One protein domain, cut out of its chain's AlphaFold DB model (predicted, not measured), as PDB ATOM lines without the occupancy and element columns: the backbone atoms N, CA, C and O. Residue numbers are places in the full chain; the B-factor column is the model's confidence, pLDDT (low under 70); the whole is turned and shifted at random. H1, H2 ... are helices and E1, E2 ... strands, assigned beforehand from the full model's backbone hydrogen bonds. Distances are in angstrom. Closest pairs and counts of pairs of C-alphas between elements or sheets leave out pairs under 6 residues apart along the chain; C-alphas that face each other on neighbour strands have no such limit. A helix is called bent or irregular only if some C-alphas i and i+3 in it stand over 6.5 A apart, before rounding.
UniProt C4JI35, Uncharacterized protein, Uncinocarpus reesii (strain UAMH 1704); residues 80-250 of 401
ATOM      1  N   VAL A  80     443.303 554.299 332.506       58.66
ATOM      2  CA  VAL A  80     442.261 555.009 331.738       58.66
ATOM      3  C   VAL A  80     442.779 556.412 331.380       58.66
ATOM      4  O   VAL A  80     443.178 557.172 332.259       58.66
ATOM      5  N   GLU A  81     442.873 556.709 330.081       54.88
ATOM      6  CA  GLU A  81     443.595 557.853 329.493       54.88
ATOM      7  C   GLU A  81     443.227 559.195 330.128       54.88
ATOM      8  O   GLU A  81     442.068 559.576 330.052       54.88
ATOM      9  N   LEU A  82     444.208 559.903 330.712       45.56
ATOM     10  CA  LEU A  82     444.202 561.365 330.928       45.56
ATOM     11  C   LEU A  82     445.554 561.890 331.475       45.56
ATOM     12  O   LEU A  82     445.567 562.869 332.201       45.56
ATOM     13  N   VAL A  83     446.685 561.275 331.089       47.72
ATOM     14  CA  VAL A  83     448.047 561.384 331.684       47.72
ATOM     15  C   VAL A  83     448.308 560.247 332.677       47.72
ATOM     16  O   VAL A  83     447.689 560.156 333.734       47.72
ATOM     17  N   SER A  84     449.207 559.339 332.292       50.78
ATOM     18  CA  SER A  84     449.708 558.284 333.175       50.78
ATOM     19  C   SER A  84     450.720 558.912 334.136       50.78
ATOM     20  O   SER A  84     451.666 559.522 333.641       50.78
ATOM     21  N   PRO A  85     450.583 558.772 335.468       51.66
ATOM     22  CA  PRO A  85     451.672 559.110 336.390       51.66
ATOM     23  C   PRO A  85     452.893 558.199 336.170       51.66
ATOM     24  O   PRO A  85     454.008 558.526 336.560       51.66
ATOM     25  N   ASP A  86     452.669 557.056 335.520       64.38
ATOM     26  CA  ASP A  86     453.660 556.055 335.182       64.38
ATOM     27  C   ASP A  86     454.167 556.305 333.754       64.38
ATOM     28  O   ASP A  86     453.682 555.695 332.795       64.38
ATOM     29  N   GLU A  87     455.098 557.247 333.593       79.50
ATOM     30  CA  GLU A  87     455.854 557.383 332.345       79.50
ATOM     31  C   GLU A  87     456.832 556.212 332.192       79.50
ATOM     32  O   GLU A  87     457.473 555.774 333.148       79.50
ATOM     33  N   VAL A  88     456.939 555.687 330.969       87.81
ATOM     34  CA  VAL A  88     457.866 554.596 330.655       87.81
ATOM     35  C   VAL A  88     459.252 555.192 330.390       87.81
ATOM     36  O   VAL A  88     459.372 555.986 329.450       87.81
ATOM     37  N   PRO A  89     460.304 554.801 331.137       90.25
ATOM     38  CA  PRO A  89     461.652 555.314 330.909       90.25
ATOM     39  C   PRO A  89     462.148 555.039 329.482       90.25
ATOM     40  O   PRO A  89     461.816 554.011 328.883       90.25
ATOM     41  N   CYS A  90     462.979 555.932 328.934       90.38
ATOM     42  CA  CYS A  90     463.450 555.850 327.546       90.38
ATOM     43  C   CYS A  90     464.137 554.516 327.210       90.38
ATOM     44  O   CYS A  90     463.879 553.953 326.149       90.38
ATOM     45  N   GLU A  91     464.958 553.988 328.120       91.88
ATOM     46  CA  GLU A  91     465.658 552.705 327.947       91.88
ATOM     47  C   GLU A  91     464.676 551.530 327.837       91.88
ATOM     48  O   GLU A  91     464.779 550.696 326.938       91.88
ATOM     49  N   ILE A  92     463.644 551.521 328.684       93.75
ATOM     50  CA  ILE A  92     462.579 550.512 328.658       93.75
ATOM     51  C   ILE A  92     461.771 550.615 327.370       93.75
ATOM     52  O   ILE A  92     461.440 549.601 326.756       93.75
ATOM     53  N   LYS A  93     461.468 551.839 326.929       92.69
ATOM     54  CA  LYS A  93     460.767 552.081 325.667       92.69
ATOM     55  C   LYS A  93     461.588 551.594 324.470       92.69
ATOM     56  O   LYS A  93     461.004 551.050 323.535       92.69
ATOM     57  N   ALA A  94     462.908 551.772 324.484       93.44
ATOM     58  CA  ALA A  94     463.794 551.257 323.442       93.44
ATOM     59  C   ALA A  94     463.770 549.720 323.402       93.44
ATOM     60  O   ALA A  94     463.449 549.157 322.357       93.44
ATOM     61  N   ALA A  95     463.967 549.056 324.547       94.69
ATOM     62  CA  ALA A  95     463.903 547.596 324.645       94.69
ATOM     63  C   ALA A  95     462.521 547.040 324.251       94.69
ATOM     64  O   ALA A  95     462.411 546.025 323.568       94.69
ATOM     65  N   LEU A  96     461.434 547.720 324.626       94.50
ATOM     66  CA  LEU A  96     460.081 547.337 324.220       94.50
ATOM     67  C   LEU A  96     459.899 547.416 322.698       94.50
ATOM     68  O   LEU A  96     459.319 546.512 322.098       94.50
ATOM     69  N   ASN A  97     460.390 548.488 322.073       93.62
ATOM     70  CA  ASN A  97     460.326 548.654 320.624       93.62
ATOM     71  C   ASN A  97     461.149 547.596 319.884       93.62
ATOM     72  O   ASN A  97     460.666 547.063 318.888       93.62
ATOM     73  N   GLU A  98     462.339 547.265 320.386       94.00
ATOM     74  CA  GLU A  98     463.173 546.188 319.846       94.00
ATOM     75  C   GLU A  98     462.464 544.831 319.970       94.00
ATOM     76  O   GLU A  98     462.337 544.102 318.984       94.00
ATOM     77  N   ARG A  99     461.897 544.529 321.149       94.00
ATOM     78  CA  ARG A  99     461.121 543.301 321.383       94.00
ATOM     79  C   ARG A  99     459.942 543.187 320.427       94.00
ATOM     80  O   ARG A  99     459.699 542.112 319.882       94.00
ATOM     81  N   ASP A 100     459.188 544.268 320.240       92.31
ATOM     82  CA  ASP A 100     457.919 544.249 319.507       92.31
ATOM     83  C   ASP A 100     458.072 544.625 318.017       92.31
ATOM     84  O   ASP A 100     457.100 544.568 317.262       92.31
ATOM     85  N   GLY A 101     459.289 544.946 317.566       91.88
ATOM     86  CA  GLY A 101     459.590 545.310 316.180       91.88
ATOM     87  C   GLY A 101     458.927 546.616 315.740       91.88
ATOM     88  O   GLY A 101     458.520 546.730 314.586       91.88
ATOM     89  N   HIS A 102     458.764 547.571 316.664       93.12
ATOM     90  CA  HIS A 102     458.071 548.854 316.457       93.12
ATOM     91  C   HIS A 102     456.606 548.740 315.985       93.12
ATOM     92  O   HIS A 102     456.041 549.702 315.468       93.12
ATOM     93  N   ARG A 103     455.975 547.572 316.158       93.44
ATOM     94  CA  ARG A 103     454.623 547.289 315.663       93.44
ATOM     95  C   ARG A 103     453.708 546.802 316.772       93.44
ATOM     96  O   ARG A 103     454.128 546.180 317.746       93.44
ATOM     97  N   CYS A 104     452.413 547.024 316.589       92.31
ATOM     98  CA  CYS A 104     451.399 546.361 317.387       92.31
ATOM     99  C   CYS A 104     451.392 544.870 317.046       92.31
ATOM    100  O   CYS A 104     451.070 544.490 315.926       92.31
ATOM    101  N   ARG A 105     451.689 543.994 318.010       88.25
ATOM    102  CA  ARG A 105     451.707 542.537 317.760       88.25
ATOM    103  C   ARG A 105     450.338 541.946 317.416       88.25
ATOM    104  O   ARG A 105     450.276 540.851 316.862       88.25
ATOM    105  N   VAL A 106     449.256 542.650 317.750       88.69
ATOM    106  CA  VAL A 106     447.887 542.209 317.458       88.69
ATOM    107  C   VAL A 106     447.537 542.448 315.990       88.69
ATOM    108  O   VAL A 106     447.183 541.490 315.318       88.69
ATOM    109  N   THR A 107     447.701 543.674 315.482       90.38
ATOM    110  CA  THR A 107     447.274 544.060 314.118       90.38
ATOM    111  C   THR A 107     448.419 544.244 313.117       90.38
ATOM    112  O   THR A 107     448.185 544.417 311.931       90.38
ATOM    113  N   GLY A 108     449.675 544.266 313.566       90.12
ATOM    114  CA  GLY A 108     450.843 544.567 312.727       90.12
ATOM    115  C   GLY A 108     451.045 546.053 312.413       90.12
ATOM    116  O   GLY A 108     452.064 546.418 311.820       90.12
ATOM    117  N   SER A 109     450.114 546.914 312.837       90.88
ATOM    118  CA  SER A 109     450.178 548.361 312.619       90.88
ATOM    119  C   SER A 109     451.408 548.985 313.280       90.88
ATOM    120  O   SER A 109     451.745 548.661 314.419       90.88
ATOM    121  N   ASP A 110     452.058 549.897 312.565       91.69
ATOM    122  CA  ASP A 110     453.141 550.779 313.020       91.69
ATOM    123  C   ASP A 110     452.647 552.217 313.293       91.69
ATOM    124  O   ASP A 110     453.430 553.101 313.638       91.69
ATOM    125  N   THR A 111     451.335 552.457 313.202       90.12
ATOM    126  CA  THR A 111     450.725 553.782 313.371       90.12
ATOM    127  C   THR A 111     450.194 553.989 314.798       90.12
ATOM    128  O   THR A 111     449.488 553.140 315.340       90.12
ATOM    129  N   ASP A 112     450.528 555.133 315.415       88.19
ATOM    130  CA  ASP A 112     450.206 555.507 316.815       88.19
ATOM    131  C   ASP A 112     450.424 554.383 317.848       88.19
ATOM    132  O   ASP A 112     449.646 554.177 318.794       88.19
ATOM    133  N   VAL A 113     451.498 553.615 317.663       91.69
ATOM    134  CA  VAL A 113     451.832 552.522 318.569       91.69
ATOM    135  C   VAL A 113     452.534 553.082 319.798       91.69
ATOM    136  O   VAL A 113     453.541 553.784 319.694       91.69
ATOM    137  N   LYS A 114     451.987 552.795 320.980       91.88
ATOM    138  CA  LYS A 114     452.506 553.313 322.252       91.88
ATOM    139  C   LYS A 114     452.697 552.194 323.274       91.88
ATOM    140  O   LYS A 114     451.909 551.238 323.279       91.88
ATOM    141  N   PRO A 115     453.708 552.315 324.154       93.25
ATOM    142  CA  PRO A 115     453.819 551.467 325.331       93.25
ATOM    143  C   PRO A 115     452.521 551.515 326.137       93.25
ATOM    144  O   PRO A 115     451.995 552.591 326.420       93.25
ATOM    145  N   THR A 116     451.994 550.346 326.474       92.12
ATOM    146  CA  THR A 116     450.757 550.185 327.234       92.12
ATOM    147  C   THR A 116     451.038 549.277 328.414       92.12
ATOM    148  O   THR A 116     451.415 548.121 328.222       92.12
ATOM    149  N   TYR A 117     450.855 549.801 329.624       93.50
ATOM    150  CA  TYR A 117     450.866 548.986 330.831       93.50
ATOM    151  C   TYR A 117     449.652 548.061 330.853       93.50
ATOM    152  O   TYR A 117     448.527 548.506 330.615       93.50
ATOM    153  N   ILE A 118     449.891 546.784 331.147       94.88
ATOM    154  CA  ILE A 118     448.844 545.772 331.317       94.88
ATOM    155  C   ILE A 118     448.112 546.022 332.636       94.88
ATOM    156  O   ILE A 118     446.884 546.063 332.656       94.88
ATOM    157  N   VAL A 119     448.875 546.259 333.703       93.94
ATOM    158  CA  VAL A 119     448.405 546.750 335.002       93.94
ATOM    159  C   VAL A 119     449.190 548.012 335.348       93.94
ATOM    160  O   VAL A 119     450.406 548.047 335.179       93.94
ATOM    161  N   ALA A 120     448.531 549.065 335.822       91.88
ATOM    162  CA  ALA A 120     449.227 550.280 336.235       91.88
ATOM    163  C   ALA A 120     450.172 549.989 337.427       91.88
ATOM    164  O   ALA A 120     449.733 549.417 338.426       91.88
ATOM    165  N   PRO A 121     451.468 550.357 337.364       90.38
ATOM    166  CA  PRO A 121     452.405 550.091 338.460       90.38
ATOM    167  C   PRO A 121     452.017 550.754 339.786       90.38
ATOM    168  O   PRO A 121     452.313 550.218 340.851       90.38
ATOM    169  N   SER A 122     451.302 551.880 339.731       90.69
ATOM    170  CA  SER A 122     450.757 552.575 340.903       90.69
ATOM    171  C   SER A 122     449.791 551.733 341.758       90.69
ATOM    172  O   SER A 122     449.508 552.119 342.895       90.69
ATOM    173  N   VAL A 123     449.361 550.551 341.290       91.94
ATOM    174  CA  VAL A 123     448.530 549.589 342.041       91.94
ATOM    175  C   VAL A 123     449.138 549.232 343.396       91.94
ATOM    176  O   VAL A 123     448.413 549.029 344.368       91.94
ATOM    177  N   VAL A 124     450.472 549.207 343.493       92.69
ATOM    178  CA  VAL A 124     451.193 548.839 344.723       92.69
ATOM    179  C   VAL A 124     450.992 549.840 345.865       92.69
ATOM    180  O   VAL A 124     451.219 549.505 347.030       92.69
ATOM    181  N   HIS A 125     450.545 551.055 345.545       91.75
ATOM    182  CA  HIS A 125     450.304 552.133 346.502       91.75
ATOM    183  C   HIS A 125     448.815 552.395 346.758       91.75
ATOM    184  O   HIS A 125     448.491 553.247 347.585       91.75
ATOM    185  N   ASP A 126     447.906 551.674 346.097       93.75
ATOM    186  CA  ASP A 126     446.470 551.883 346.265       93.75
ATOM    187  C   ASP A 126     445.977 551.308 347.601       93.75
ATOM    188  O   ASP A 126     446.077 550.107 347.863       93.75
ATOM    189  N   ALA A 127     445.441 552.173 348.462       94.88
ATOM    190  CA  ALA A 127     444.990 551.792 349.795       94.88
ATOM    191  C   ALA A 127     443.818 550.795 349.777       94.88
ATOM    192  O   ALA A 127     443.750 549.939 350.657       94.88
ATOM    193  N   ASP A 128     442.942 550.844 348.770       95.88
ATOM    194  CA  ASP A 128     441.780 549.955 348.687       95.88
ATOM    195  C   ASP A 128     442.156 548.551 348.196       95.88
ATOM    196  O   ASP A 128     441.402 547.606 348.427       95.88
ATOM    197  N   LEU A 129     443.301 548.411 347.515       94.62
ATOM    198  CA  LEU A 129     443.770 547.158 346.901       94.62
ATOM    199  C   LEU A 129     444.847 546.443 347.727       94.62
ATOM    200  O   LEU A 129     445.239 545.311 347.426       94.62
ATOM    201  N   ARG A 130     445.343 547.078 348.790       92.81
ATOM    202  CA  ARG A 130     446.259 546.455 349.751       92.81
ATOM    203  C   ARG A 130     445.500 545.600 350.765       92.81
ATOM    204  O   ARG A 130     444.280 545.666 350.873       92.81
ATOM    205  N   SER A 131     446.230 544.773 351.511       91.94
ATOM    206  CA  SER A 131     445.645 543.981 352.599       91.94
ATOM    207  C   SER A 131     444.897 544.886 353.588       91.94
ATOM    208  O   SER A 131     445.450 545.890 354.039       91.94
ATOM    209  N   GLY A 132     443.638 544.548 353.880       92.06
ATOM    210  CA  GLY A 132     442.728 545.360 354.698       92.06
ATOM    211  C   GLY A 132     442.008 546.496 353.957       92.06
ATOM    212  O   GLY A 132     441.169 547.159 354.560       92.06
ATOM    213  N   GLY A 133     442.303 546.721 352.673       96.06
ATOM    214  CA  GLY A 133     441.606 547.695 351.835       96.06
ATOM    215  C   GLY A 133     440.179 547.267 351.482       96.06
ATOM    216  O   GLY A 133     439.855 546.078 351.484       96.06
ATOM    217  N   TYR A 134     439.325 548.239 351.154       96.56
ATOM    218  CA  TYR A 134     437.898 548.008 350.897       96.56
ATOM    219  C   TYR A 134     437.632 547.070 349.707       96.56
ATOM    220  O   TYR A 134     436.818 546.156 349.802       96.56
ATOM    221  N   LEU A 135     438.352 547.252 348.595       97.00
ATOM    222  CA  LEU A 135     438.163 546.463 347.371       97.00
ATOM    223  C   LEU A 135     439.001 545.181 347.347       97.00
ATOM    224  O   LEU A 135     438.837 544.347 346.454       97.00
ATOM    225  N   ARG A 136     439.899 545.000 348.320       96.75
ATOM    226  CA  ARG A 136     440.796 543.848 348.381       96.75
ATOM    227  C   ARG A 136     440.057 542.503 348.453       96.75
ATOM    228  O   ARG A 136     440.439 541.619 347.690       96.75
ATOM    229  N   PRO A 137     438.999 542.316 349.267       97.38
ATOM    230  CA  PRO A 137     438.247 541.060 349.278       97.38
ATOM    231  C   PRO A 137     437.612 540.723 347.922       97.38
ATOM    232  O   PRO A 137     437.645 539.568 347.501       97.38
ATOM    233  N   LEU A 138     437.081 541.728 347.213       97.56
ATOM    234  CA  LEU A 138     436.502 541.552 345.878       97.56
ATOM    235  C   LEU A 138     437.580 541.173 344.853       97.56
ATOM    236  O   LEU A 138     437.388 540.253 344.058       97.56
ATOM    237  N   LEU A 139     438.733 541.848 344.896       97.06
ATOM    238  CA  LEU A 139     439.875 541.530 344.041       97.06
ATOM    239  C   LEU A 139     440.373 540.097 344.293       97.06
ATOM    240  O   LEU A 139     440.533 539.328 343.347       97.06
ATOM    241  N   ASP A 140     440.552 539.710 345.556       97.31
ATOM    242  CA  ASP A 140     440.967 538.358 345.939       97.31
ATOM    243  C   ASP A 140     439.963 537.297 345.471       97.31
ATOM    244  O   ASP A 140     440.370 536.240 344.992       97.31
ATOM    245  N   ALA A 141     438.661 537.579 345.538       97.25
ATOM    246  CA  ALA A 141     437.627 536.673 345.044       97.25
ATOM    247  C   ALA A 141     437.693 536.472 343.517       97.25
ATOM    248  O   ALA A 141     437.460 535.366 343.027       97.25
ATOM    249  N   LEU A 142     438.042 537.521 342.765       96.38
ATOM    250  CA  LEU A 142     438.147 537.484 341.305       96.38
ATOM    251  C   LEU A 142     439.431 536.812 340.810       96.38
ATOM    252  O   LEU A 142     439.385 536.017 339.872       96.38
ATOM    253  N   VAL A 143     440.584 537.133 341.401       95.06
ATOM    254  CA  VAL A 143     441.891 536.709 340.861       95.06
ATOM    255  C   VAL A 143     442.667 535.739 341.758       95.06
ATOM    256  O   VAL A 143     443.646 535.156 341.298       95.06
ATOM    257  N   SER A 144     442.199 535.470 342.981       95.06
ATOM    258  CA  SER A 144     442.880 534.785 344.099       95.06
ATOM    259  C   SER A 144     443.942 535.633 344.803       95.06
ATOM    260  O   SER A 144     444.791 536.245 344.153       95.06
ATOM    261  N   SER A 145     443.983 535.572 346.141       95.06
ATOM    262  CA  SER A 145     444.985 536.281 346.954       95.06
ATOM    263  C   SER A 145     446.422 535.957 346.532       95.06
ATOM    264  O   SER A 145     447.285 536.829 346.548       95.06
ATOM    265  N   LYS A 146     446.684 534.719 346.083       95.50
ATOM    266  CA  LYS A 146     448.001 534.314 345.569       95.50
ATOM    267  C   LYS A 146     448.422 535.141 344.351       95.50
ATOM    268  O   LYS A 146     449.561 535.592 344.308       95.50
ATOM    269  N   GLN A 147     447.537 535.325 343.368       95.31
ATOM    270  CA  GLN A 147     447.874 536.106 342.172       95.31
ATOM    271  C   GLN A 147     447.924 537.607 342.456       95.31
ATOM    272  O   GLN A 147     448.727 538.295 341.833       95.31
ATOM    273  N   VAL A 148     447.120 538.114 343.402       96.12
ATOM    274  CA  VAL A 148     447.234 539.513 343.848       96.12
ATOM    275  C   VAL A 148     448.612 539.767 344.443       96.12
ATOM    276  O   VAL A 148     449.280 540.706 344.029       96.12
ATOM    277  N   GLU A 149     449.069 538.919 345.364       96.25
ATOM    278  CA  GLU A 149     450.399 539.073 345.960       96.25
ATOM    279  C   GLU A 149     451.520 538.877 344.931       96.25
ATOM    280  O   GLU A 149     452.478 539.643 344.929       96.25
ATOM    281  N   GLU A 150     451.388 537.924 344.002       95.50
ATOM    282  CA  GLU A 150     452.344 537.747 342.898       95.50
ATOM    283  C   GLU A 150     452.431 538.997 342.004       95.50
ATOM    284  O   GLU A 150     453.528 539.431 341.650       95.50
ATOM    285  N   MET A 151     451.286 539.597 341.662       95.88
ATOM    286  CA  MET A 151     451.227 540.854 340.916       95.88
ATOM    287  C   MET A 151     451.881 541.991 341.701       95.88
ATOM    288  O   MET A 151     452.734 542.686 341.157       95.88
ATOM    289  N   LEU A 152     451.489 542.191 342.962       95.50
ATOM    290  CA  LEU A 152     452.016 543.274 343.787       95.50
ATOM    291  C   LEU A 152     453.528 543.136 343.964       95.50
ATOM    292  O   LEU A 152     454.240 544.113 343.773       95.50
ATOM    293  N   GLU A 153     454.031 541.936 344.258       94.94
ATOM    294  CA  GLU A 153     455.466 541.669 344.377       94.94
ATOM    295  C   GLU A 153     456.219 541.983 343.081       94.94
ATOM    296  O   GLU A 153     457.243 542.660 343.110       94.94
ATOM    297  N   MET A 154     455.680 541.569 341.930       93.88
ATOM    298  CA  MET A 154     456.286 541.851 340.626       93.88
ATOM    299  C   MET A 154     456.353 543.351 340.317       93.88
ATOM    300  O   MET A 154     457.291 543.799 339.661       93.88
ATOM    301  N   LEU A 155     455.364 544.122 340.768       93.62
ATOM    302  CA  LEU A 155     455.254 545.551 340.480       93.62
ATOM    303  C   LEU A 155     455.924 546.445 341.538       93.62
ATOM    304  O   LEU A 155     456.043 547.648 341.306       93.62
ATOM    305  N   LYS A 156     456.396 545.889 342.665       92.56
ATOM    306  CA  LYS A 156     457.110 546.641 343.717       92.56
ATOM    307  C   LYS A 156     458.412 547.259 343.213       92.56
ATOM    308  O   LYS A 156     458.726 548.391 343.573       92.56
ATOM    309  N   GLU A 157     459.176 546.524 342.407       90.69
ATOM    310  CA  GLU A 157     460.479 546.971 341.911       90.69
ATOM    311  C   GLU A 157     460.405 547.376 340.433       90.69
ATOM    312  O   GLU A 157     460.182 546.544 339.546       90.69
ATOM    313  N   ARG A 158     460.633 548.667 340.163       88.88
ATOM    314  CA  ARG A 158     460.629 549.274 338.822       88.88
ATOM    315  C   ARG A 158     461.992 549.084 338.137       88.88
ATOM    316  O   ARG A 158     462.797 550.007 338.071       88.88
ATOM    317  N   ASN A 159     462.261 547.877 337.640       90.75
ATOM    318  CA  ASN A 159     463.453 547.547 336.842       90.75
ATOM    319  C   ASN A 159     463.071 547.050 335.435       90.75
ATOM    320  O   ASN A 159     461.919 546.691 335.189       90.75
ATOM    321  N   GLN A 160     464.032 546.982 334.504       91.69
ATOM    322  CA  GLN A 160     463.756 546.586 333.112       91.69
ATOM    323  C   GLN A 160     463.038 545.241 332.988       91.69
ATOM    324  O   GLN A 160     462.114 545.097 332.183       91.69
ATOM    325  N   ARG A 161     463.436 544.263 333.804       92.31
ATOM    326  CA  ARG A 161     462.848 542.923 333.816       92.31
ATOM    327  C   ARG A 161     461.355 542.966 334.140       92.31
ATOM    328  O   ARG A 161     460.566 542.355 333.421       92.31
ATOM    329  N   ASN A 162     460.965 543.672 335.196       93.12
ATOM    330  CA  ASN A 162     459.572 543.749 335.637       93.12
ATOM    331  C   ASN A 162     458.733 544.660 334.733       93.12
ATOM    332  O   ASN A 162     457.605 544.310 334.385       93.12
ATOM    333  N   GLU A 163     459.303 545.778 334.277       93.56
ATOM    334  CA  GLU A 163     458.647 546.717 333.362       93.56
ATOM    335  C   GLU A 163     458.235 546.038 332.052       93.56
ATOM    336  O   GLU A 163     457.071 546.085 331.660       93.56
ATOM    337  N   LEU A 164     459.160 545.332 331.391       94.50
ATOM    338  CA  LEU A 164     458.872 544.669 330.115       94.50
ATOM    339  C   LEU A 164     457.824 543.557 330.257       94.50
ATOM    340  O   LEU A 164     457.001 543.366 329.358       94.50
ATOM    341  N   ARG A 165     457.792 542.868 331.404       95.00
ATOM    342  CA  ARG A 165     456.754 541.877 331.727       95.00
ATOM    343  C   ARG A 165     455.373 542.501 331.947       95.00
ATOM    344  O   ARG A 165     454.384 541.776 331.864       95.00
ATOM    345  N   ASN A 166     455.287 543.804 332.187       95.69
ATOM    346  CA  ASN A 166     454.036 544.542 332.359       95.69
ATOM    347  C   ASN A 166     453.696 545.454 331.162       95.69
ATOM    348  O   ASN A 166     452.671 546.131 331.169       95.69
ATOM    349  N   LEU A 167     454.528 545.483 330.120       94.44
ATOM    350  CA  LEU A 167     454.366 546.382 328.979       94.44
ATOM    351  C   LEU A 167     454.098 545.638 327.674       94.44
ATOM    352  O   LEU A 167     454.713 544.615 327.359       94.44
ATOM    353  N   TRP A 168     453.230 546.231 326.858       92.62
ATOM    354  CA  TRP A 168     452.984 545.820 325.479       92.62
ATOM    355  C   TRP A 168     452.910 547.041 324.561       92.62
ATOM    356  O   TRP A 168     452.270 548.039 324.890       92.62
ATOM    357  N   LEU A 169     453.536 546.968 323.387       92.81
ATOM    358  CA  LEU A 169     453.376 547.957 322.330       92.81
ATOM    359  C   LEU A 169     452.039 547.758 321.572       92.81
ATOM    360  O   LEU A 169     451.836 546.756 320.882       92.81
ATOM    361  N   MET A 170     451.097 548.700 321.715       92.50
ATOM    362  CA  MET A 170     449.751 548.603 321.121       92.50
ATOM    363  C   MET A 170     449.373 549.844 320.310       92.50
ATOM    364  O   MET A 170     449.612 550.973 320.748       92.50
ATOM    365  N   ALA A 171     448.741 549.630 319.151       92.00
ATOM    366  CA  ALA A 171     448.115 550.690 318.359       92.00
ATOM    367  C   ALA A 171     446.868 551.216 319.085       92.00
ATOM    368  O   ALA A 171     446.271 550.493 319.885       92.00
ATOM    369  N   GLN A 172     446.460 552.459 318.819       90.81
ATOM    370  CA  GLN A 172     445.370 553.104 319.563       90.81
ATOM    371  C   GLN A 172     444.055 552.303 319.602       90.81
ATOM    372  O   GLN A 172     443.554 552.106 320.712       90.81
ATOM    373  N   PRO A 173     443.524 551.762 318.487       89.50
ATOM    374  CA  PRO A 173     442.248 551.043 318.528       89.50
ATOM    375  C   PRO A 173     442.328 549.751 319.351       89.50
ATOM    376  O   PRO A 173     441.408 549.418 320.100       89.50
ATOM    377  N   VAL A 174     443.469 549.056 319.269       92.06
ATOM    378  CA  VAL A 174     443.762 547.838 320.037       92.06
ATOM    379  C   VAL A 174     443.901 548.162 321.520       92.06
ATOM    380  O   VAL A 174     443.322 547.479 322.355       92.06
ATOM    381  N   ARG A 175     444.638 549.226 321.848       90.81
ATOM    382  CA  ARG A 175     444.865 549.692 323.218       90.81
ATOM    383  C   ARG A 175     443.551 550.052 323.909       90.81
ATOM    384  O   ARG A 175     443.339 549.655 325.052       90.81
ATOM    385  N   THR A 176     442.659 550.753 323.214       89.62
ATOM    386  CA  THR A 176     441.317 551.077 323.715       89.62
ATOM    387  C   THR A 176     440.493 549.808 323.928       89.62
ATOM    388  O   THR A 176     440.004 549.580 325.032       89.62
ATOM    389  N   ALA A 177     440.404 548.930 322.927       90.69
ATOM    390  CA  ALA A 177     439.648 547.681 323.039       90.69
ATOM    391  C   ALA A 177     440.173 546.754 324.152       90.69
ATOM    392  O   ALA A 177     439.379 546.145 324.870       90.69
ATOM    393  N   PHE A 178     441.495 546.686 324.335       92.12
ATOM    394  CA  PHE A 178     442.138 545.937 325.410       92.12
ATOM    395  C   PHE A 178     441.757 546.505 326.781       92.12
ATOM    396  O   PHE A 178     441.269 545.769 327.634       92.12
ATOM    397  N   ARG A 179     441.897 547.824 326.980       89.50
ATOM    398  CA  ARG A 179     441.572 548.502 328.250       89.50
ATOM    399  C   ARG A 179     440.116 548.332 328.671       89.50
ATOM    400  O   ARG A 179     439.859 548.056 329.836       89.50
ATOM    401  N   TYR A 180     439.186 548.459 327.727       90.38
ATOM    402  CA  TYR A 180     437.751 548.290 327.971       90.38
ATOM    403  C   TYR A 180     437.304 546.818 327.953       90.38
ATOM    404  O   TYR A 180     436.112 546.545 327.849       90.38
ATOM    405  N   GLY A 181     438.237 545.860 328.006       91.19
ATOM    406  CA  GLY A 181     437.920 544.438 328.154       91.19
ATOM    407  C   GLY A 181     437.148 543.837 326.982       91.19
ATOM    408  O   GLY A 181     436.470 542.831 327.153       91.19
ATOM    409  N   SER A 182     437.229 544.432 325.786       88.25
ATOM    410  CA  SER A 182     436.530 543.917 324.594       88.25
ATOM    411  C   SER A 182     437.125 542.599 324.093       88.25
ATOM    412  O   SER A 182     436.467 541.808 323.422       88.25
ATOM    413  N   PHE A 183     438.389 542.357 324.425       91.19
ATOM    414  CA  PHE A 183     439.052 541.074 324.270       91.19
ATOM    415  C   PHE A 183     440.067 540.907 325.402       91.19
ATOM    416  O   PHE A 183     440.510 541.885 326.006       91.19
ATOM    417  N   LYS A 184     440.483 539.667 325.643       91.75
ATOM    418  CA  LYS A 184     441.595 539.347 326.540       91.75
ATOM    419  C   LYS A 184     442.675 538.575 325.803       91.75
ATOM    420  O   LYS A 184     442.405 537.852 324.843       91.75
ATOM    421  N   ILE A 185     443.905 538.717 326.275       93.19
ATOM    422  CA  ILE A 185     445.045 537.964 325.763       93.19
ATOM    423  C   ILE A 185     445.298 536.794 326.704       93.19
ATOM    424  O   ILE A 185     445.562 536.984 327.888       93.19
ATOM    425  N   HIS A 186     445.246 535.578 326.173       90.38
ATOM    426  CA  HIS A 186     445.563 534.375 326.923       90.38
ATOM    427  C   HIS A 186     446.984 533.902 326.610       90.38
ATOM    428  O   HIS A 186     447.321 533.606 325.459       90.38
ATOM    429  N   LYS A 187     447.788 533.799 327.671       91.56
ATOM    430  CA  LYS A 187     449.117 533.186 327.673       91.56
ATOM    431  C   LYS A 187     449.057 531.861 328.449       91.56
ATOM    432  O   LYS A 187     448.781 531.884 329.656       91.56
ATOM    433  N   PRO A 188     449.306 530.709 327.808       86.88
ATOM    434  CA  PRO A 188     449.361 529.428 328.501       86.88
ATOM    435  C   PRO A 188     450.478 529.360 329.558       86.88
ATOM    436  O   PRO A 188     451.531 529.968 329.367       86.88
ATOM    437  N   PRO A 189     450.303 528.587 330.651       86.38
ATOM    438  CA  PRO A 189     451.298 528.476 331.721       86.38
ATOM    439  C   PRO A 189     452.685 528.028 331.248       86.38
ATOM    440  O   PRO A 189     453.685 528.505 331.769       86.38
ATOM    441  N   TYR A 190     452.752 527.129 330.263       82.00
ATOM    442  CA  TYR A 190     454.029 526.613 329.766       82.00
ATOM    443  C   TYR A 190     454.869 527.695 329.072       82.00
ATOM    444  O   TYR A 190     456.083 527.601 329.082       82.00
ATOM    445  N   LEU A 191     454.263 528.774 328.565       83.00
ATOM    446  CA  LEU A 191     454.995 529.894 327.961       83.00
ATOM    447  C   LEU A 191     455.594 530.873 328.988       83.00
ATOM    448  O   LEU A 191     456.158 531.897 328.602       83.00
ATOM    449  N   GLU A 192     455.453 530.619 330.293       82.50
ATOM    450  CA  GLU A 192     456.228 531.341 331.315       82.50
ATOM    451  C   GLU A 192     457.675 530.840 331.404       82.50
ATOM    452  O   GLU A 192     458.539 531.584 331.864       82.50
ATOM    453  N   THR A 193     457.967 529.620 330.934       69.88
ATOM    454  CA  THR A 193     459.331 529.089 330.877       69.88
ATOM    455  C   THR A 193     459.889 529.172 329.443       69.88
ATOM    456  O   THR A 193     459.230 528.729 328.502       69.88
ATOM    457  N   PRO A 194     461.107 529.719 329.232       56.38
ATOM    458  CA  PRO A 194     461.653 529.990 327.891       56.38
ATOM    459  C   PRO A 194     461.787 528.774 326.957       56.38
ATOM    460  O   PRO A 194     461.901 528.932 325.745       56.38
ATOM    461  N   SER A 195     461.797 527.559 327.506       54.56
ATOM    462  CA  SER A 195     462.131 526.318 326.803       54.56
ATOM    463  C   SER A 195     460.924 525.499 326.324       54.56
ATOM    464  O   SER A 195     461.112 524.490 325.649       54.56
ATOM    465  N   ALA A 196     459.687 525.911 326.614       54.34
ATOM    466  CA  ALA A 196     458.497 525.123 326.293       54.34
ATOM    467  C   ALA A 196     457.829 525.561 324.976       54.34
ATOM    468  O   ALA A 196     456.676 525.992 324.960       54.34
ATOM    469  N   ARG A 197     458.533 525.439 323.844       56.34
ATOM    470  CA  ARG A 197     457.841 525.423 322.544       56.34
ATOM    471  C   ARG A 197     457.244 524.038 322.342       56.34
ATOM    472  O   ARG A 197     457.980 523.057 322.285       56.34
ATOM    473  N   ILE A 198     455.922 523.958 322.231       57.78
ATOM    474  CA  ILE A 198     455.231 522.724 321.849       57.78
ATOM    475  C   ILE A 198     455.061 522.761 320.325       57.78
ATOM    476  O   ILE A 198     454.326 523.619 319.831       57.78
ATOM    477  N   PRO A 199     455.716 521.869 319.562       53.75
ATOM    478  CA  PRO A 199     455.484 521.780 318.127       53.75
ATOM    479  C   PRO A 199     454.004 521.467 317.858       53.75
ATOM    480  O   PRO A 199     453.430 520.605 318.522       53.75
ATOM    481  N   ASN A 200     453.411 522.127 316.857       59.75
ATOM    482  CA  ASN A 200     452.051 521.898 316.332       59.75
ATOM    483  C   ASN A 200     450.867 522.587 317.042       59.75
ATOM    484  O   ASN A 200     449.722 522.184 316.831       59.75
ATOM    485  N   VAL A 201     451.081 523.662 317.809       61.38
ATOM    486  CA  VAL A 201     449.979 524.523 318.289       61.38
ATOM    487  C   VAL A 201     449.894 525.791 317.432       61.38
ATOM    488  O   VAL A 201     450.900 526.466 317.228       61.38
ATOM    489  N   LYS A 202     448.698 526.152 316.931       64.62
ATOM    490  CA  LYS A 202     448.493 527.451 316.256       64.62
ATOM    491  C   LYS A 202     448.929 528.588 317.195       64.62
ATOM    492  O   LYS A 202     448.537 528.609 318.359       64.62
ATOM    493  N   ASN A 203     449.708 529.535 316.674       65.25
ATOM    494  CA  ASN A 203     450.240 530.695 317.402       65.25
ATOM    495  C   ASN A 203     451.067 530.367 318.663       65.25
ATOM    496  O   ASN A 203     451.047 531.141 319.620       65.25
ATOM    497  N   ASP A 204     451.736 529.209 318.706       73.19
ATOM    498  CA  ASP A 204     452.498 528.709 319.866       73.19
ATOM    499  C   ASP A 204     451.700 528.703 321.188       73.19
ATOM    500  O   ASP A 204     452.270 528.719 322.276       73.19
ATOM    501  N   GLY A 205     450.363 528.685 321.103       78.62
ATOM    502  CA  GLY A 205     449.457 528.705 322.250       78.62
ATOM    503  C   GLY A 205     448.955 530.085 322.683       78.62
ATOM    504  O   GLY A 205     448.024 530.150 323.484       78.62
ATOM    505  N   TRP A 206     449.496 531.183 322.149       87.88
ATOM    506  CA  TRP A 206     448.955 532.521 322.395       87.88
ATOM    507  C   TRP A 206     447.585 532.693 321.739       87.88
ATOM    508  O   TRP A 206     447.388 532.347 320.572       87.88
ATOM    509  N   GLN A 207     446.637 533.276 322.472       87.56
ATOM    510  CA  GLN A 207     445.279 533.475 321.969       87.56
ATOM    511  C   GLN A 207     444.760 534.873 322.282       87.56
ATOM    512  O   GLN A 207     445.008 535.421 323.356       87.56
ATOM    513  N   ILE A 208     443.988 535.412 321.343       89.25
ATOM    514  CA  ILE A 208     443.116 536.563 321.555       89.25
ATOM    515  C   ILE A 208     441.712 535.993 321.720       89.25
ATOM    516  O   ILE A 208     441.238 535.255 320.860       89.25
ATOM    517  N   GLN A 209     441.074 536.276 322.848       87.56
ATOM    518  CA  GLN A 209     439.766 535.729 323.182       87.56
ATOM    519  C   GLN A 209     438.756 536.865 323.280       87.56
ATOM    520  O   GLN A 209     438.969 537.823 324.025       87.56
ATOM    521  N   ALA A 210     437.654 536.743 322.541       86.19
ATOM    522  CA  ALA A 210     436.511 537.626 322.711       86.19
ATOM    523  C   ALA A 210     435.936 537.467 324.123       86.19
ATOM    524  O   ALA A 210     435.922 536.367 324.684       86.19
ATOM    525  N   VAL A 211     435.469 538.572 324.694       83.50
ATOM    526  CA  VAL A 211     434.835 538.571 326.013       83.50
ATOM    527  C   VAL A 211     433.311 538.531 325.815       83.50
ATOM    528  O   VAL A 211     432.779 539.279 324.992       83.50
ATOM    529  N   PRO A 212     432.581 537.623 326.492       72.12
ATOM    530  CA  PRO A 212     431.119 537.634 326.488       72.12
ATOM    531  C   PRO A 212     430.565 538.983 326.983       72.12
ATOM    532  O   PRO A 212     431.208 539.627 327.810       72.12
ATOM    533  N   PRO A 213     429.364 539.398 326.547       63.22
ATOM    534  CA  PRO A 213     428.341 538.593 325.876       63.22
ATOM    535  C   PRO A 213     428.423 538.588 324.343       63.22
ATOM    536  O   PRO A 213     427.734 537.791 323.715       63.22
ATOM    537  N   THR A 214     429.248 539.436 323.721       65.50
ATOM    538  CA  THR A 214     429.285 539.539 322.250       65.50
ATOM    539  C   THR A 214     429.848 538.280 321.590       65.50
ATOM    540  O   THR A 214     429.440 537.933 320.482       65.50
ATOM    541  N   GLY A 215     430.800 537.603 322.249       67.56
ATOM    542  CA  GLY A 215     431.466 536.407 321.721       67.56
ATOM    543  C   GLY A 215     432.228 536.652 320.412       67.56
ATOM    544  O   GLY A 215     432.686 535.702 319.780       67.56
ATOM    545  N   ARG A 216     432.368 537.918 320.001       73.56
ATOM    546  CA  ARG A 216     433.018 538.360 318.771       73.56
ATOM    547  C   ARG A 216     434.119 539.340 319.119       73.56
ATOM    548  O   ARG A 216     433.986 540.148 320.034       73.56
ATOM    549  N   LEU A 217     435.211 539.263 318.376       80.62
ATOM    550  CA  LEU A 217     436.276 540.240 318.502       80.62
ATOM    551  C   LEU A 217     435.815 541.592 317.947       80.62
ATOM    552  O   LEU A 217     435.034 541.624 316.991       80.62
ATOM    553  N   PRO A 218     436.278 542.707 318.534       78.50
ATOM    554  CA  PRO A 218     435.880 544.020 318.065       78.50
ATOM    555  C   PRO A 218     436.426 544.264 316.656       78.50
ATOM    556  O   PRO A 218     437.534 543.842 316.324       78.50
ATOM    557  N   PHE A 219     435.661 544.996 315.840       74.25
ATOM    558  CA  PHE A 219     436.069 545.361 314.478       74.25
ATOM    559  C   PHE A 219     437.399 546.127 314.453       74.25
ATOM    560  O   PHE A 219     438.129 546.040 313.480       74.25
ATOM    561  N   THR A 220     437.759 546.808 315.548       75.19
ATOM    562  CA  THR A 220     439.046 547.504 315.718       75.19
ATOM    563  C   THR A 220     440.270 546.590 315.680       75.19
ATOM    564  O   THR A 220     441.394 547.087 315.640       75.19
ATOM    565  N   LEU A 221     440.078 545.268 315.724       79.44
ATOM    566  CA  LEU A 221     441.134 544.309 315.426       79.44
ATOM    567  C   LEU A 221     441.270 544.045 313.922       79.44
ATOM    568  O   LEU A 221     442.005 543.142 313.574       79.44
ATOM    569  N   ASP A 222     440.578 544.760 313.031       69.81
ATOM    570  CA  ASP A 222     440.676 544.642 311.567       69.81
ATOM    571  C   ASP A 222     440.568 543.191 311.049       69.81
ATOM    572  O   ASP A 222     441.280 542.762 310.145       69.81
ATOM    573  N   GLY A 223     439.692 542.384 311.660       67.62
ATOM    574  CA  GLY A 223     439.522 540.966 311.311       67.62
ATOM    575  C   GLY A 223     440.606 540.028 311.862       67.62
ATOM    576  O   GLY A 223     440.581 538.828 311.583       67.62
ATOM    577  N   HIS A 224     441.530 540.527 312.686       70.56
ATOM    578  CA  HIS A 224     442.530 539.715 313.370       70.56
ATOM    579  C   HIS A 224     441.889 538.846 314.465       70.56
ATOM    580  O   HIS A 224     441.768 539.239 315.625       70.56
ATOM    581  N   GLY A 225     441.532 537.611 314.090       73.75
ATOM    582  CA  GLY A 225     441.168 536.512 315.002       73.75
ATOM    583  C   GLY A 225     442.334 535.962 315.835       73.75
ATOM    584  O   GLY A 225     442.153 535.129 316.723       73.75
ATOM    585  N   SER A 226     443.547 536.413 315.532       82.31
ATOM    586  CA  SER A 226     444.797 536.021 316.166       82.31
ATOM    587  C   SER A 226     445.822 537.140 316.051       82.31
ATOM    588  O   SER A 226     445.651 538.065 315.264       82.31
ATOM    589  N   PHE A 227     446.926 537.025 316.788       85.00
ATOM    590  CA  PHE A 227     448.066 537.923 316.625       85.00
ATOM    591  C   PHE A 227     448.548 537.970 315.169       85.00
ATOM    592  O   PHE A 227     448.685 536.924 314.534       85.00
ATOM    593  N   TYR A 228     448.857 539.171 314.677       84.75
ATOM    594  CA  TYR A 228     449.539 539.390 313.399       84.75
ATOM    595  C   TYR A 228     450.855 538.607 313.320       84.75
ATOM    596  O   TYR A 228     451.150 537.950 312.326       84.75
ATOM    597  N   THR A 229     451.622 538.628 314.410       83.56
ATOM    598  CA  THR A 229     452.809 537.787 314.595       83.56
ATOM    599  C   THR A 229     452.776 537.182 315.981       83.56
ATOM    600  O   THR A 229     452.532 537.910 316.946       83.56
ATOM    601  N   VAL A 230     453.087 535.889 316.087       85.44
ATOM    602  CA  VAL A 230     453.195 535.201 317.377       85.44
ATOM    603  C   VAL A 230     454.132 535.987 318.305       85.44
ATOM    604  O   VAL A 230     455.268 536.279 317.906       85.44
ATOM    605  N   PRO A 231     453.677 536.358 319.519       88.25
ATOM    606  CA  PRO A 231     454.518 537.051 320.481       88.25
ATOM    607  C   PRO A 231     455.799 536.258 320.743       88.25
ATOM    608  O   PRO A 231     455.770 535.108 321.177       88.25
ATOM    609  N   SER A 232     456.927 536.886 320.447       85.38
ATOM    610  CA  SER A 232     458.259 536.297 320.530       85.38
ATOM    611  C   SER A 232     459.247 537.353 321.007       85.38
ATOM    612  O   SER A 232     458.962 538.549 320.970       85.38
ATOM    613  N   THR A 233     460.389 536.898 321.509       86.56
ATOM    614  CA  THR A 233     461.428 537.767 322.051       86.56
ATOM    615  C   THR A 233     462.767 537.484 321.374       86.56
ATOM    616  O   THR A 233     463.081 536.308 321.163       86.56
ATOM    617  N   PRO A 234     463.554 538.523 321.030       84.62
ATOM    618  CA  PRO A 234     464.908 538.340 320.514       84.62
ATOM    619  C   PRO A 234     465.859 537.782 321.583       84.62
ATOM    620  O   PRO A 234     466.807 537.076 321.250       84.62
ATOM    621  N   ASN A 235     465.599 538.063 322.866       86.12
ATOM    622  CA  ASN A 235     466.403 537.583 323.982       86.12
ATOM    623  C   ASN A 235     465.516 537.379 325.231       86.12
ATOM    624  O   ASN A 235     464.989 538.357 325.770       86.12
ATOM    625  N   PRO A 236     465.362 536.138 325.727       84.50
ATOM    626  CA  PRO A 236     464.466 535.837 326.842       84.50
ATOM    627  C   PRO A 236     464.901 536.448 328.180       84.50
ATOM    628  O   PRO A 236     464.057 536.567 329.062       84.50
ATOM    629  N   ASP A 237     466.158 536.864 328.338       84.88
ATOM    630  CA  ASP A 237     466.664 537.435 329.589       84.88
ATOM    631  C   ASP A 237     466.529 538.960 329.638       84.88
ATOM    632  O   ASP A 237     466.260 539.526 330.700       84.88
ATOM    633  N   THR A 238     466.671 539.635 328.493       87.44
ATOM    634  CA  THR A 238     466.676 541.108 328.408       87.44
ATOM    635  C   THR A 238     465.401 541.700 327.808       87.44
ATOM    636  O   THR A 238     465.076 542.852 328.090       87.44
ATOM    637  N   HIS A 239     464.650 540.914 327.029       91.06
ATOM    638  CA  HIS A 239     463.458 541.331 326.284       91.06
ATOM    639  C   HIS A 239     462.242 540.481 326.665       91.06
ATOM    640  O   HIS A 239     461.551 539.914 325.816       91.06
ATOM    641  N   LEU A 240     461.993 540.342 327.965       92.31
ATOM    642  CA  LEU A 240     460.947 539.467 328.487       92.31
ATOM    643  C   LEU A 240     459.566 539.800 327.911       92.31
ATOM    644  O   LEU A 240     459.184 540.961 327.757       92.31
ATOM    645  N   LEU A 241     458.810 538.747 327.607       93.50
ATOM    646  CA  LEU A 241     457.415 538.857 327.194       93.50
ATOM    647  C   LEU A 241     456.511 539.156 328.398       93.50
ATOM    648  O   LEU A 241     456.863 538.820 329.533       93.50
ATOM    649  N   PRO A 242     455.312 539.707 328.151       95.12
ATOM    650  CA  PRO A 242     454.309 539.940 329.175       95.12
ATOM    651  C   PRO A 242     454.064 538.748 330.103       95.12
ATOM    652  O   PRO A 242     453.968 537.600 329.652       95.12
ATOM    653  N   ALA A 243     453.952 539.022 331.402       95.25
ATOM    654  CA  ALA A 243     453.662 538.020 332.414       95.25
ATOM    655  C   ALA A 243     452.196 537.579 332.344       95.25
ATOM    656  O   ALA A 243     451.272 538.394 332.298       95.25
ATOM    657  N   ARG A 244     451.979 536.266 332.407       94.88
ATOM    658  CA  ARG A 244     450.658 535.636 332.392       94.88
ATOM    659  C   ARG A 244     449.755 536.150 333.506       94.88
ATOM    660  O   ARG A 244     448.577 536.373 333.255       94.88
ATOM    661  N   VAL A 245     450.287 536.320 334.719       95.25
ATOM    662  CA  VAL A 245     449.500 536.790 335.870       95.25
ATOM    663  C   VAL A 245     448.891 538.169 335.599       95.25
ATOM    664  O   VAL A 245     447.698 538.354 335.807       95.25
ATOM    665  N   LEU A 246     449.654 539.087 335.001       96.25
ATOM    666  CA  LEU A 246     449.188 540.437 334.675       96.25
ATOM    667  C   LEU A 246     448.123 540.420 333.572       96.25
ATOM    668  O   LEU A 246     447.098 541.082 333.700       96.25
ATOM    669  N   LEU A 247     448.329 539.618 332.521       95.62
ATOM    670  CA  LEU A 247     447.351 539.454 331.437       95.62
ATOM    671  C   LEU A 247     446.031 538.852 331.934       95.62
ATOM    672  O   LEU A 247     444.956 539.307 331.546       95.62
ATOM    673  N   ASN A 248     446.101 537.847 332.812       94.00
ATOM    674  CA  ASN A 248     444.915 537.237 333.407       94.00
ATOM    675  C   ASN A 248     444.150 538.243 334.271       94.00
ATOM    676  O   ASN A 248     442.935 538.358 334.133       94.00
ATOM    677  N   ILE A 249     444.857 538.977 335.134       95.25
ATOM    678  CA  ILE A 249     444.265 539.991 336.012       95.25
ATOM    679  C   ILE A 249     443.587 541.082 335.179       95.25
ATOM    680  O   ILE A 249     442.406 541.359 335.385       95.25
ATOM    681  N   GLN A 250     444.284 541.643 334.188       95.19
ATOM    682  CA  GLN A 250     443.725 542.647 333.282       95.19
ATOM    683  C   GLN A 250     442.463 542.127 332.578       95.19
ATOM    684  O   GLN A 250     441.447 542.824 332.534       95.19
TER     685      GLN A 250
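AT A GLANCE: This is residues 80 to 250 of the 401 residues of an uncharacterized protein of Uncinocarpus reesii (strain UAMH 1704) (UniProt C4JI35). A compact body of short helices and loops has its last helix, H9, near the middle, between H4 on one side and a small two-stranded sheet, E3 and E4, on the other. A second two-stranded sheet, E1 and E2, lies between H1 and H6; H2, H3 and H4 gather at one end of the body, and H8 lies far from them. The printed part has 171 residues with nine named helices and four named strands, in the order H1 E1 H2 H3 H4 H5 E2 H6 E3 H7 H8 E4 H9, and both sheets are antiparallel. The class is mostly helix, though under half of the residues, 82, are in named elements. The radius of gyration of the C-alphas is 15.9 A, and the spans are 44 by 40 by 36 A.

IN THESE COORDINATES: H1, residues 90 to 100, begins at C-alpha 90 (463.450, 555.850, 327.546) and is 15.2 A long. E1 is residues 114 to 117, H2 121 to 125, H3 136 to 143, and H4 145 to 156, 16.3 A long. H5 is residues 160 to 166, E2 167 to 170, H6 172 to 179, E3 183 to 186, H7 189 to 192, H8 202 to 205 and E4 207 to 210. H9, residues 244 to 250, is 9.9 A long and ends at C-alpha 250 (443.725, 542.647, 333.282). H2 is only just irregular: C-alphas 121 and 124 are 6.50 A apart.

HOW THE PARTS SIT: H4 is the hub. Its residues 147 to 151 alone touch H9, about perpendicular at 82 degrees; the closest C-alphas, of Gln 147 and Val 245, are 6.5 A apart. Its residues 152 to 156 alone touch H2, closest at the C-alphas of Val 124 and Leu 152, 5.7 A. H4 only just touches H3 and H5, with 3 pairs of C-alphas within 8 A each, and only at the corner. H5 touches H1 at a steep tilt of 58 degrees, the same way, closest at the C-alphas of Ile 92 and Gln 160, 6.1 A. The closest C-alphas of H6 and E1, of Arg 175 and Thr 116, are 7.1 A apart. In E1 and E2, N 116 and O 168 are within hydrogen-bond range at 2.8 A; in E3 and E4, N 186 and O 207 are, at 2.8 A. The closest C-alphas of E3 and H9, of Ile 185 and Leu 247, are 6.3 A apart. H7 is close to H9 but not clearly touching, with the C-alphas of Glu 192 and Arg 244 7.1 A apart; H8 touches no helix. Every O i to N i+4 pair is within hydrogen-bond range in H1, H3, H4, H5, H6 and H9; H2 has 0 of 1, but 2 of 2 O i to N i+3 pairs, and H7 and H8 are too short for an O i to N i+4 pair.

THE WHOLE: The C-alphas farthest apart, of Gly 132 and Asn 200, are 45.9 A apart. The printed part has no cut. The long links are H1 to E1 and E4 to H9, the latter of 33 residues. The mean pLDDT of the printed part is 86.2; it is under 70 at residues 80 to 86, 193 to 203, 213 to 215 and 222 to 223.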